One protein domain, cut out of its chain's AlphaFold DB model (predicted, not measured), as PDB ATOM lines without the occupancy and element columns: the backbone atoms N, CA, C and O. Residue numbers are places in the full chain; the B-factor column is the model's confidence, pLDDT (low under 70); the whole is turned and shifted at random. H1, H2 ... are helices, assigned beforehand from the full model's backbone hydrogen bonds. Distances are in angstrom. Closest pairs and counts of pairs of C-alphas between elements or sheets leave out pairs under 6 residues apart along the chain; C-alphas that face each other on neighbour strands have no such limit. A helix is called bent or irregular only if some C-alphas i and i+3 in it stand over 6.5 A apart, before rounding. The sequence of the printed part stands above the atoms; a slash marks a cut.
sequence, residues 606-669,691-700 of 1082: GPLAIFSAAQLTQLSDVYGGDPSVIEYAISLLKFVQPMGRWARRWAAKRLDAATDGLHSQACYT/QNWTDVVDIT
ATOM      1  N   GLY A 606     176.969 200.246 143.564       55.47
ATOM      2  CA  GLY A 606     178.057 200.929 144.271       55.47
ATOM      3  C   GLY A 606     178.236 200.432 145.710       55.47
ATOM      4  O   GLY A 606     177.660 199.405 146.076       55.47
ATOM      5  N   PRO A 607     178.987 201.157 146.559       51.97
ATOM      6  CA  PRO A 607     179.232 200.789 147.960       51.97
ATOM      7  C   PRO A 607     177.975 200.652 148.832       51.97
ATOM      8  O   PRO A 607     178.053 200.073 149.914       51.97
ATOM      9  N   LEU A 608     176.826 201.158 148.372       59.72
ATOM     10  CA  LEU A 608     175.525 201.015 149.029       59.72
ATOM     11  C   LEU A 608     174.796 199.692 148.718       59.72
ATOM     12  O   LEU A 608     173.813 199.376 149.381       59.72
ATOM     13  N   ALA A 609     175.287 198.874 147.780       61.34
ATOM     14  CA  ALA A 609     174.701 197.562 147.467       61.34
ATOM     15  C   ALA A 609     174.842 196.524 148.608       61.34
ATOM     16  O   ALA A 609     174.291 195.430 148.524       61.34
ATOM     17  N   ILE A 610     175.581 196.855 149.675       67.38
ATOM     18  CA  ILE A 610     175.752 196.013 150.872       67.38
ATOM     19  C   ILE A 610     174.578 196.103 151.860       67.38
ATOM     20  O   ILE A 610     174.558 195.356 152.837       67.38
ATOM     21  N   PHE A 611     173.638 197.029 151.652       71.00
ATOM     22  CA  PHE A 611     172.525 197.284 152.566       71.00
ATOM     23  C   PHE A 611     171.219 196.668 152.067       71.00
ATOM     24  O   PHE A 611     170.881 196.755 150.888       71.00
ATOM     25  N   SER A 612     170.425 196.118 152.988       75.81
ATOM     26  CA  SER A 612     169.049 195.722 152.685       75.81
ATOM     27  C   SER A 612     168.162 196.952 152.453       75.81
ATOM     28  O   SER A 612     168.431 198.040 152.967       75.81
ATOM     29  N   ALA A 613     167.056 196.792 151.719       70.31
ATOM     30  CA  ALA A 613     166.121 197.892 151.452       70.31
ATOM     31  C   ALA A 613     165.627 198.582 152.743       70.31
ATOM     32  O   ALA A 613     165.493 199.801 152.770       70.31
ATOM     33  N   ALA A 614     165.446 197.825 153.833       71.06
ATOM     34  CA  ALA A 614     165.076 198.361 155.144       71.06
ATOM     35  C   ALA A 614     166.191 199.209 155.789       71.06
ATOM     36  O   ALA A 614     165.910 200.242 156.395       71.06
ATOM     37  N   GLN A 615     167.459 198.812 155.637       72.69
ATOM     38  CA  GLN A 615     168.613 199.592 156.103       72.69
ATOM     39  C   GLN A 615     168.791 200.871 155.273       72.69
ATOM     40  O   GLN A 615     169.070 201.928 155.832       72.69
ATOM     41  N   LEU A 616     168.561 200.802 153.958       75.38
ATOM     42  CA  LEU A 616     168.549 201.972 153.076       75.38
ATOM     43  C   LEU A 616     167.412 202.940 153.426       75.38
ATOM     44  O   LEU A 616     167.642 204.147 153.418       75.38
ATOM     45  N   THR A 617     166.231 202.441 153.818       78.06
ATOM     46  CA  THR A 617     165.155 203.289 154.362       78.06
ATOM     47  C   THR A 617     165.625 204.025 155.621       78.06
ATOM     48  O   THR A 617     165.612 205.253 155.628       78.06
ATOM     49  N   GLN A 618     166.165 203.312 156.620       78.50
ATOM     50  CA  GLN A 618     166.704 203.928 157.848       78.50
ATOM     51  C   GLN A 618     167.805 204.966 157.572       78.50
ATOM     52  O   GLN A 618     167.899 205.975 158.265       78.50
ATOM     53  N   LEU A 619     168.653 204.731 156.566       80.69
ATOM     54  CA  LEU A 619     169.673 205.687 156.133       80.69
ATOM     55  C   LEU A 619     169.052 206.916 155.452       80.69
ATOM     56  O   LEU A 619     169.499 208.035 155.704       80.69
ATOM     57  N   SER A 620     168.003 206.732 154.644       82.50
ATOM     58  CA  SER A 620     167.274 207.830 153.996       82.50
ATOM     59  C   SER A 620     166.445 208.678 154.966       82.50
ATOM     60  O   SER A 620     166.345 209.887 154.770       82.50
ATOM     61  N   ASP A 621     165.944 208.089 156.058       83.44
ATOM     62  CA  ASP A 621     165.266 208.812 157.143       83.44
ATOM     63  C   ASP A 621     166.230 209.740 157.913       83.44
ATOM     64  O   ASP A 621     165.807 210.727 158.516       83.44
ATOM     65  N   VAL A 622     167.534 209.429 157.904       82.94
ATOM     66  CA  VAL A 622     168.579 210.147 158.658       82.94
ATOM     67  C   VAL A 622     169.335 211.160 157.799       82.94
ATOM     68  O   VAL A 622     169.600 212.268 158.262       82.94
ATOM     69  N   TYR A 623     169.700 210.793 156.567       82.62
ATOM     70  CA  TYR A 623     170.534 211.611 155.673       82.62
ATOM     71  C   TYR A 623     169.777 212.169 154.455       82.62
ATOM     72  O   TYR A 623     170.363 212.892 153.650       82.62
ATOM     73  N   GLY A 624     168.482 211.866 154.326       79.25
ATOM     74  CA  GLY A 624     167.663 212.191 153.160       79.25
ATOM     75  C   GLY A 624     167.732 211.119 152.066       79.25
ATOM     76  O   GLY A 624     168.675 210.337 151.983       79.25
ATOM     77  N   GLY A 625     166.722 211.095 151.192       76.94
ATOM     78  CA  GLY A 625     166.577 210.114 150.106       76.94
ATOM     79  C   GLY A 625     167.534 210.264 148.916       76.94
ATOM     80  O   GLY A 625     167.218 209.761 147.842       76.94
ATOM     81  N   ASP A 626     168.666 210.956 149.073       78.50
ATOM     82  CA  ASP A 626     169.726 211.035 148.061       78.50
ATOM     83  C   ASP A 626     170.828 210.009 148.394       78.50
ATOM     84  O   ASP A 626     171.545 210.187 149.390       78.50
ATOM     85  N   PRO A 627     171.013 208.951 147.574       72.44
ATOM     86  CA  PRO A 627     172.075 207.965 147.769       72.44
ATOM     87  C   PRO A 627     173.469 208.594 147.897       72.44
ATOM     88  O   PRO A 627     174.287 208.109 148.672       72.44
ATOM     89  N   SER A 628     173.722 209.713 147.212       72.19
ATOM     90  CA  SER A 628     175.004 210.429 147.233       72.19
ATOM     91  C   SER A 628     175.350 210.952 148.633       72.19
ATOM     92  O   SER A 628     176.506 210.914 149.058       72.19
ATOM     93  N   VAL A 629     174.344 211.429 149.375       74.50
ATOM     94  CA  VAL A 629     174.509 211.968 150.736       74.50
ATOM     95  C   VAL A 629     174.673 210.829 151.744       74.50
ATOM     96  O   VAL A 629     175.530 210.909 152.629       74.50
ATOM     97  N   ILE A 630     173.919 209.740 151.566       80.12
ATOM     98  CA  ILE A 630     174.052 208.502 152.346       80.12
ATOM     99  C   ILE A 630     175.470 207.920 152.188       80.12
ATOM    100  O   ILE A 630     176.142 207.641 153.185       80.12
ATOM    101  N   GLU A 631     175.968 207.796 150.954       76.62
ATOM    102  CA  GLU A 631     177.313 207.291 150.659       76.62
ATOM    103  C   GLU A 631     178.413 208.199 151.222       76.62
ATOM    104  O   GLU A 631     179.379 207.699 151.806       76.62
ATOM    105  N   TYR A 632     178.256 209.526 151.136       77.88
ATOM    106  CA  TYR A 632     179.190 210.479 151.741       77.88
ATOM    107  C   TYR A 632     179.242 210.347 153.272       77.88
ATOM    108  O   TYR A 632     180.330 210.297 153.853       77.88
ATOM    109  N   ALA A 633     178.087 210.235 153.938       81.94
ATOM    110  CA  ALA A 633     178.013 210.070 155.389       81.94
ATOM    111  C   ALA A 633     178.647 208.747 155.858       81.94
ATOM    112  O   ALA A 633     179.431 208.736 156.810       81.94
ATOM    113  N   ILE A 634     178.371 207.643 155.158       80.69
ATOM    114  CA  ILE A 634     178.966 206.326 155.430       80.69
ATOM    115  C   ILE A 634     180.477 206.337 155.182       80.69
ATOM    116  O   ILE A 634     181.236 205.827 156.007       80.69
ATOM    117  N   SER A 635     180.930 206.951 154.087       80.12
ATOM    118  CA  SER A 635     182.355 207.064 153.753       80.12
ATOM    119  C   SER A 635     183.114 207.890 154.791       80.12
ATOM    120  O   SER A 635     184.188 207.481 155.231       80.12
ATOM    121  N   LEU A 636     182.530 209.001 155.258       80.06
ATOM    122  CA  LEU A 636     183.080 209.799 156.352       80.06
ATOM    123  C   LEU A 636     183.194 208.977 157.645       80.06
ATOM    124  O   LEU A 636     184.240 209.020 158.293       80.06
ATOM    125  N   LEU A 637     182.155 208.218 158.011       81.75
ATOM    126  CA  LEU A 637     182.147 207.385 159.219       81.75
ATOM    127  C   LEU A 637     183.173 206.243 159.148       81.75
ATOM    128  O   LEU A 637     183.936 206.071 160.100       81.75
ATOM    129  N   LYS A 638     183.273 205.532 158.013       75.81
ATOM    130  CA  LYS A 638     184.331 204.531 157.775       75.81
ATOM    131  C   LYS A 638     185.731 205.152 157.831       75.81
ATOM    132  O   LYS A 638     186.633 204.559 158.413       75.81
ATOM    133  N   PHE A 639     185.922 206.350 157.275       81.06
ATOM    134  CA  PHE A 639     187.218 207.036 157.282       81.06
ATOM    135  C   PHE A 639     187.689 207.399 158.700       81.06
ATOM    136  O   PHE A 639     188.850 207.177 159.039       81.06
ATOM    137  N   VAL A 640     186.799 207.907 159.562       79.12
ATOM    138  CA  VAL A 640     187.170 208.248 160.950       79.12
ATOM    139  C   VAL A 640     187.199 207.054 161.907       79.12
ATOM    140  O   VAL A 640     187.699 207.200 163.024       79.12
ATOM    141  N   GLN A 641     186.699 205.882 161.499       79.38
ATOM    142  CA  GLN A 641     186.640 204.671 162.324       79.38
ATOM    143  C   GLN A 641     188.007 204.281 162.935       79.38
ATOM    144  O   GLN A 641     188.076 204.190 164.169       79.38
ATOM    145  N   PRO A 642     189.112 204.143 162.164       72.38
ATOM    146  CA  PRO A 642     190.447 203.877 162.715       72.38
ATOM    147  C   PRO A 642     191.088 205.091 163.411       72.38
ATOM    148  O   PRO A 642     191.950 204.917 164.267       72.38
ATOM    149  N   MET A 643     190.651 206.320 163.112       71.25
ATOM    150  CA  MET A 643     191.218 207.565 163.664       71.25
ATOM    151  C   MET A 643     190.837 207.833 165.139       71.25
ATOM    152  O   MET A 643     191.141 208.891 165.698       71.25
ATOM    153  N   GLY A 644     190.163 206.880 165.788       72.94
ATOM    154  CA  GLY A 644     189.903 206.875 167.224       72.94
ATOM    155  C   GLY A 644     188.786 207.813 167.699       72.94
ATOM    156  O   GLY A 644     188.145 208.543 166.940       72.94
ATOM    157  N   ARG A 645     188.542 207.785 169.019       75.25
ATOM    158  CA  ARG A 645     187.346 208.378 169.656       75.25
ATOM    159  C   ARG A 645     187.140 209.868 169.364       75.25
ATOM    160  O   ARG A 645     186.003 210.332 169.339       75.25
ATOM    161  N   TRP A 646     188.219 210.634 169.173       80.75
ATOM    162  CA  TRP A 646     188.125 212.065 168.862       80.75
ATOM    163  C   TRP A 646     187.562 212.303 167.456       80.75
ATOM    164  O   TRP A 646     186.624 213.085 167.306       80.75
ATOM    165  N   ALA A 647     188.084 211.598 166.449       76.69
ATOM    166  CA  ALA A 647     187.668 211.756 165.059       76.69
ATOM    167  C   ALA A 647     186.231 211.261 164.842       76.69
ATOM    168  O   ALA A 647     185.425 211.968 164.237       76.69
ATOM    169  N   ARG A 648     185.867 210.112 165.434       83.38
ATOM    170  CA  ARG A 648     184.492 209.581 165.398       83.38
ATOM    171  C   ARG A 648     183.479 210.553 165.998       83.38
ATOM    172  O   ARG A 648     182.492 210.887 165.352       83.38
ATOM    173  N   ARG A 649     183.761 211.106 167.186       81.62
ATOM    174  CA  ARG A 649     182.911 212.137 167.813       81.62
ATOM    175  C   ARG A 649     182.880 213.455 167.038       81.62
ATOM    176  O   ARG A 649     181.871 214.153 167.081       81.62
ATOM    177  N   TRP A 650     183.964 213.819 166.350       85.44
ATOM    178  CA  TRP A 650     183.992 214.995 165.478       85.44
ATOM    179  C   TRP A 650     183.084 214.801 164.257       85.44
ATOM    180  O   TRP A 650     182.292 215.695 163.962       85.44
ATOM    181  N   ALA A 651     183.141 213.635 163.604       82.38
ATOM    182  CA  ALA A 651     182.281 213.304 162.468       82.38
ATOM    183  C   ALA A 651     180.812 213.198 162.884       82.38
ATOM    184  O   ALA A 651     179.982 213.876 162.289       82.38
ATOM    185  N   ALA A 652     180.503 212.455 163.953       84.81
ATOM    186  CA  ALA A 652     179.144 212.339 164.482       84.81
ATOM    187  C   ALA A 652     178.538 213.721 164.775       84.81
ATOM    188  O   ALA A 652     177.477 214.053 164.262       84.81
ATOM    189  N   LYS A 653     179.284 214.607 165.454       84.12
ATOM    190  CA  LYS A 653     178.860 215.994 165.706       84.12
ATOM    191  C   LYS A 653     178.672 216.837 164.431       84.12
ATOM    192  O   LYS A 653     177.953 217.836 164.463       84.12
ATOM    193  N   ARG A 654     179.342 216.503 163.323       80.38
ATOM    194  CA  ARG A 654     179.158 217.176 162.025       80.38
ATOM    195  C   ARG A 654     177.963 216.630 161.256       80.38
ATOM    196  O   ARG A 654     177.258 217.431 160.656       80.38
ATOM    197  N   LEU A 655     177.709 215.327 161.333       86.31
ATOM    198  CA  LEU A 655     176.497 214.707 160.804       86.31
ATOM    199  C   LEU A 655     175.268 215.170 161.596       86.31
ATOM    200  O   LEU A 655     174.289 215.579 160.986       86.31
ATOM    201  N   ASP A 656     175.344 215.265 162.925       86.19
ATOM    202  CA  ASP A 656     174.310 215.895 163.761       86.19
ATOM    203  C   ASP A 656     174.015 217.333 163.319       86.19
ATOM    204  O   ASP A 656     172.861 217.714 163.192       86.19
ATOM    205  N   ALA A 657     175.051 218.129 163.037       80.88
ATOM    206  CA  ALA A 657     174.898 219.510 162.575       80.88
ATOM    207  C   ALA A 657     174.432 219.647 161.108       80.88
ATOM    208  O   ALA A 657     174.197 220.768 160.662       80.88
ATOM    209  N   ALA A 658     174.332 218.541 160.365       80.75
ATOM    210  CA  ALA A 658     173.797 218.475 159.002       80.75
ATOM    211  C   ALA A 658     172.430 217.764 158.926       80.75
ATOM    212  O   ALA A 658     171.743 217.874 157.916       80.75
ATOM    213  N   THR A 659     172.041 217.049 159.987       84.88
ATOM    214  CA  THR A 659     170.810 216.244 160.098       84.88
ATOM    215  C   THR A 659     169.934 216.695 161.279       84.88
ATOM    216  O   THR A 659     169.087 215.942 161.746       84.88
ATOM    217  N   ASP A 660     170.192 217.888 161.829       84.06
ATOM    218  CA  ASP A 660     169.582 218.449 163.050       84.06
ATOM    219  C   ASP A 660     169.501 217.473 164.251       84.06
ATOM    220  O   ASP A 660     168.613 217.542 165.101       84.06
ATOM    221  N   GLY A 661     170.490 216.580 164.356       83.25
ATOM    222  CA  GLY A 661     170.623 215.570 165.410       83.25
ATOM    223  C   GLY A 661     169.997 214.206 165.101       83.25
ATOM    224  O   GLY A 661     170.118 213.304 165.934       83.25
ATOM    225  N   LEU A 662     169.382 214.012 163.925       83.94
ATOM    226  CA  LEU A 662     168.814 212.720 163.516       83.94
ATOM    227  C   LEU A 662     169.877 211.614 163.443       83.94
ATOM    228  O   LEU A 662     169.579 210.473 163.790       83.94
ATOM    229  N   HIS A 663     171.129 211.940 163.089       85.50
ATOM    230  CA  HIS A 663     172.257 211.001 163.135       85.50
ATOM    231  C   HIS A 663     172.460 210.398 164.539       85.50
ATOM    232  O   HIS A 663     172.314 209.187 164.718       85.50
ATOM    233  N   SER A 664     172.727 211.228 165.555       82.81
ATOM    234  CA  SER A 664     172.828 210.771 166.945       82.81
ATOM    235  C   SER A 664     171.534 210.114 167.420       82.81
ATOM    236  O   SER A 664     171.608 209.113 168.127       82.81
ATOM    237  N   GLN A 665     170.354 210.621 167.043       81.12
ATOM    238  CA  GLN A 665     169.076 210.015 167.431       81.12
ATOM    239  C   GLN A 665     168.926 208.590 166.881       81.12
ATOM    240  O   GLN A 665     168.508 207.701 167.626       81.12
ATOM    241  N   ALA A 666     169.311 208.336 165.630       79.06
ATOM    242  CA  ALA A 666     169.337 206.996 165.058       79.06
ATOM    243  C   ALA A 666     170.351 206.108 165.791       79.06
ATOM    244  O   ALA A 666     169.969 205.067 166.317       79.06
ATOM    245  N   CYS A 667     171.604 206.549 165.944       77.44
ATOM    246  CA  CYS A 667     172.625 205.811 166.696       77.44
ATOM    247  C   CYS A 667     172.191 205.486 168.143       77.44
ATOM    248  O   CYS A 667     172.433 204.380 168.624       77.44
ATOM    249  N   TYR A 668     171.489 206.399 168.821       72.31
ATOM    250  CA  TYR A 668     170.895 206.157 170.140       72.31
ATOM    251  C   TYR A 668     169.720 205.178 170.099       72.31
ATOM    252  O   TYR A 668     169.606 204.340 170.993       72.31
ATOM    253  N   THR A 669     168.854 205.258 169.088       70.56
ATOM    254  CA  THR A 669     167.707 204.351 168.924       70.56
ATOM    255  C   THR A 669     168.193 202.919 168.690       70.56
ATOM    256  O   THR A 669     167.690 201.996 169.319       70.56
ATOM    257  N   GLN A 691     169.425 193.127 161.382       54.56
ATOM    258  CA  GLN A 691     170.785 193.661 161.431       54.56
ATOM    259  C   GLN A 691     170.760 195.189 161.268       54.56
ATOM    260  O   GLN A 691     170.260 195.703 160.264       54.56
ATOM    261  N   ASN A 692     171.325 195.923 162.228       67.56
ATOM    262  CA  ASN A 692     171.396 197.382 162.155       67.56
ATOM    263  C   ASN A 692     172.406 197.823 161.085       67.56
ATOM    264  O   ASN A 692     173.466 197.211 160.929       67.56
ATOM    265  N   TRP A 693     172.126 198.928 160.383       68.94
ATOM    266  CA  TRP A 693     173.029 199.438 159.339       68.94
ATOM    267  C   TRP A 693     174.426 199.779 159.883       68.94
ATOM    268  O   TRP A 693     175.414 199.629 159.174       68.94
ATOM    269  N   THR A 694     174.531 200.182 161.150       70.38
ATOM    270  CA  THR A 694     175.801 200.474 161.839       70.38
ATOM    271  C   THR A 694     176.737 199.274 161.913       70.38
ATOM    272  O   THR A 694     177.956 199.441 161.861       70.38
ATOM    273  N   ASP A 695     176.167 198.073 161.997       66.06
ATOM    274  CA  ASP A 695     176.890 196.822 162.215       66.06
ATOM    275  C   ASP A 695     177.419 196.282 160.878       66.06
ATOM    276  O   ASP A 695     178.550 195.815 160.796       66.06
ATOM    277  N   VAL A 696     176.637 196.449 159.802       58.75
ATOM    278  CA  VAL A 696     177.033 196.168 158.405       58.75
ATOM    279  C   VAL A 696     178.219 197.042 157.958       58.75
ATOM    280  O   VAL A 696     178.965 196.686 157.045       58.75
ATOM    281  N   VAL A 697     178.409 198.194 158.604       61.22
ATOM    282  CA  VAL A 697     179.438 199.193 158.265       61.22
ATOM    283  C   VAL A 697     180.642 199.138 159.216       61.22
ATOM    284  O   VAL A 697     181.650 199.777 158.923       61.22
ATOM    285  N   ASP A 698     180.555 198.361 160.304       63.59
ATOM    286  CA  ASP A 698     181.526 198.299 161.408       63.59
ATOM    287  C   ASP A 698     181.878 199.691 161.975       63.59
ATOM    288  O   ASP A 698     183.036 200.110 162.020       63.59
ATOM    289  N   ILE A 699     180.852 200.460 162.372       68.94
ATOM    290  CA  ILE A 699     181.023 201.790 162.985       68.94
ATOM    291  C   ILE A 699     180.954 201.700 164.508       68.94
ATOM    292  O   ILE A 699     179.923 201.367 165.093       68.94
ATOM    293  N   THR A 700     182.016 202.141 165.184       76.75
ATOM    294  CA  THR A 700     181.995 202.331 166.636       76.75
ATOM    295  C   THR A 700     181.311 203.649 167.002       76.75
ATOM    296  O   THR A 700     181.918 204.721 166.932       76.75
TER     297      THR A 700
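AT A GLANCE: This is residues 606 to 669 and 691 to 700 of the 1082 residues of the protein "Bromo domain-containing protein" of Schistosoma bovis (UniProt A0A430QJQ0). The hairpin of the two longest helices, H3 and H4, makes one side of a small compact body, and H2 and H5 make the other, the four touching in a ring. Two very short helices are added, H1 near the first part of H3 and H6 near the first part of H2. The printed part has 74 residues, with six named helices in the order H1 to H6 and no named strand; the class is all helix. It is compact, with a radius of gyration of the C-alphas of 11.4 A, and spans 31 by 24 by 22 A.

IN THESE COORDINATES: H1 is residues 607 to 610, beginning at C-alpha 607 (179.232, 200.789, 147.960); it is only just irregular, its first and last C-alphas 6.6 A apart. H2, residues 613 to 623, is 15.0 A long. H3, residues 627 to 640, is 20.0 A long, and H4, residues 644 to 656, is 18.3 A long. H5, residues 662 to 669, is 10.0 A long. H6, residues 693 to 696, is 5.3 A long and ends at C-alpha 696 (177.033, 196.168, 158.405).

HOW THE PARTS SIT: Helix packing is mostly crossed, with one of four tilted pairs shallow. H3 and H4 touch as a helical hairpin, a shallow tilt of 24 degrees, opposite ways; their closest C-alphas, of Val 640 and Arg 648, are 5.4 A apart. H2 touches residues 627 to 633 of H3, about perpendicular at 81 degrees, the closest C-alphas being those of Tyr 623 and Ile 630, 5.8 A. H5 touches H2 at a steep tilt of 51 degrees, with C-alphas 622 and 662 closest at 5.5 A. H3 and H5 are apart. Every O i to N i+4 pair is within hydrogen-bond range in H2, H3, H4 and H5; H1 and H6 are too short for such a pair.

THE WHOLE: Residues 670 to 690 are not printed, and C-alphas 669 and 691 are 13.4 A apart across this cut. The links printed whole are tight. Mean pLDDT of the printed part is 75.9; residues 606 to 610, 691 to 693 and 695 to 699 are under 70.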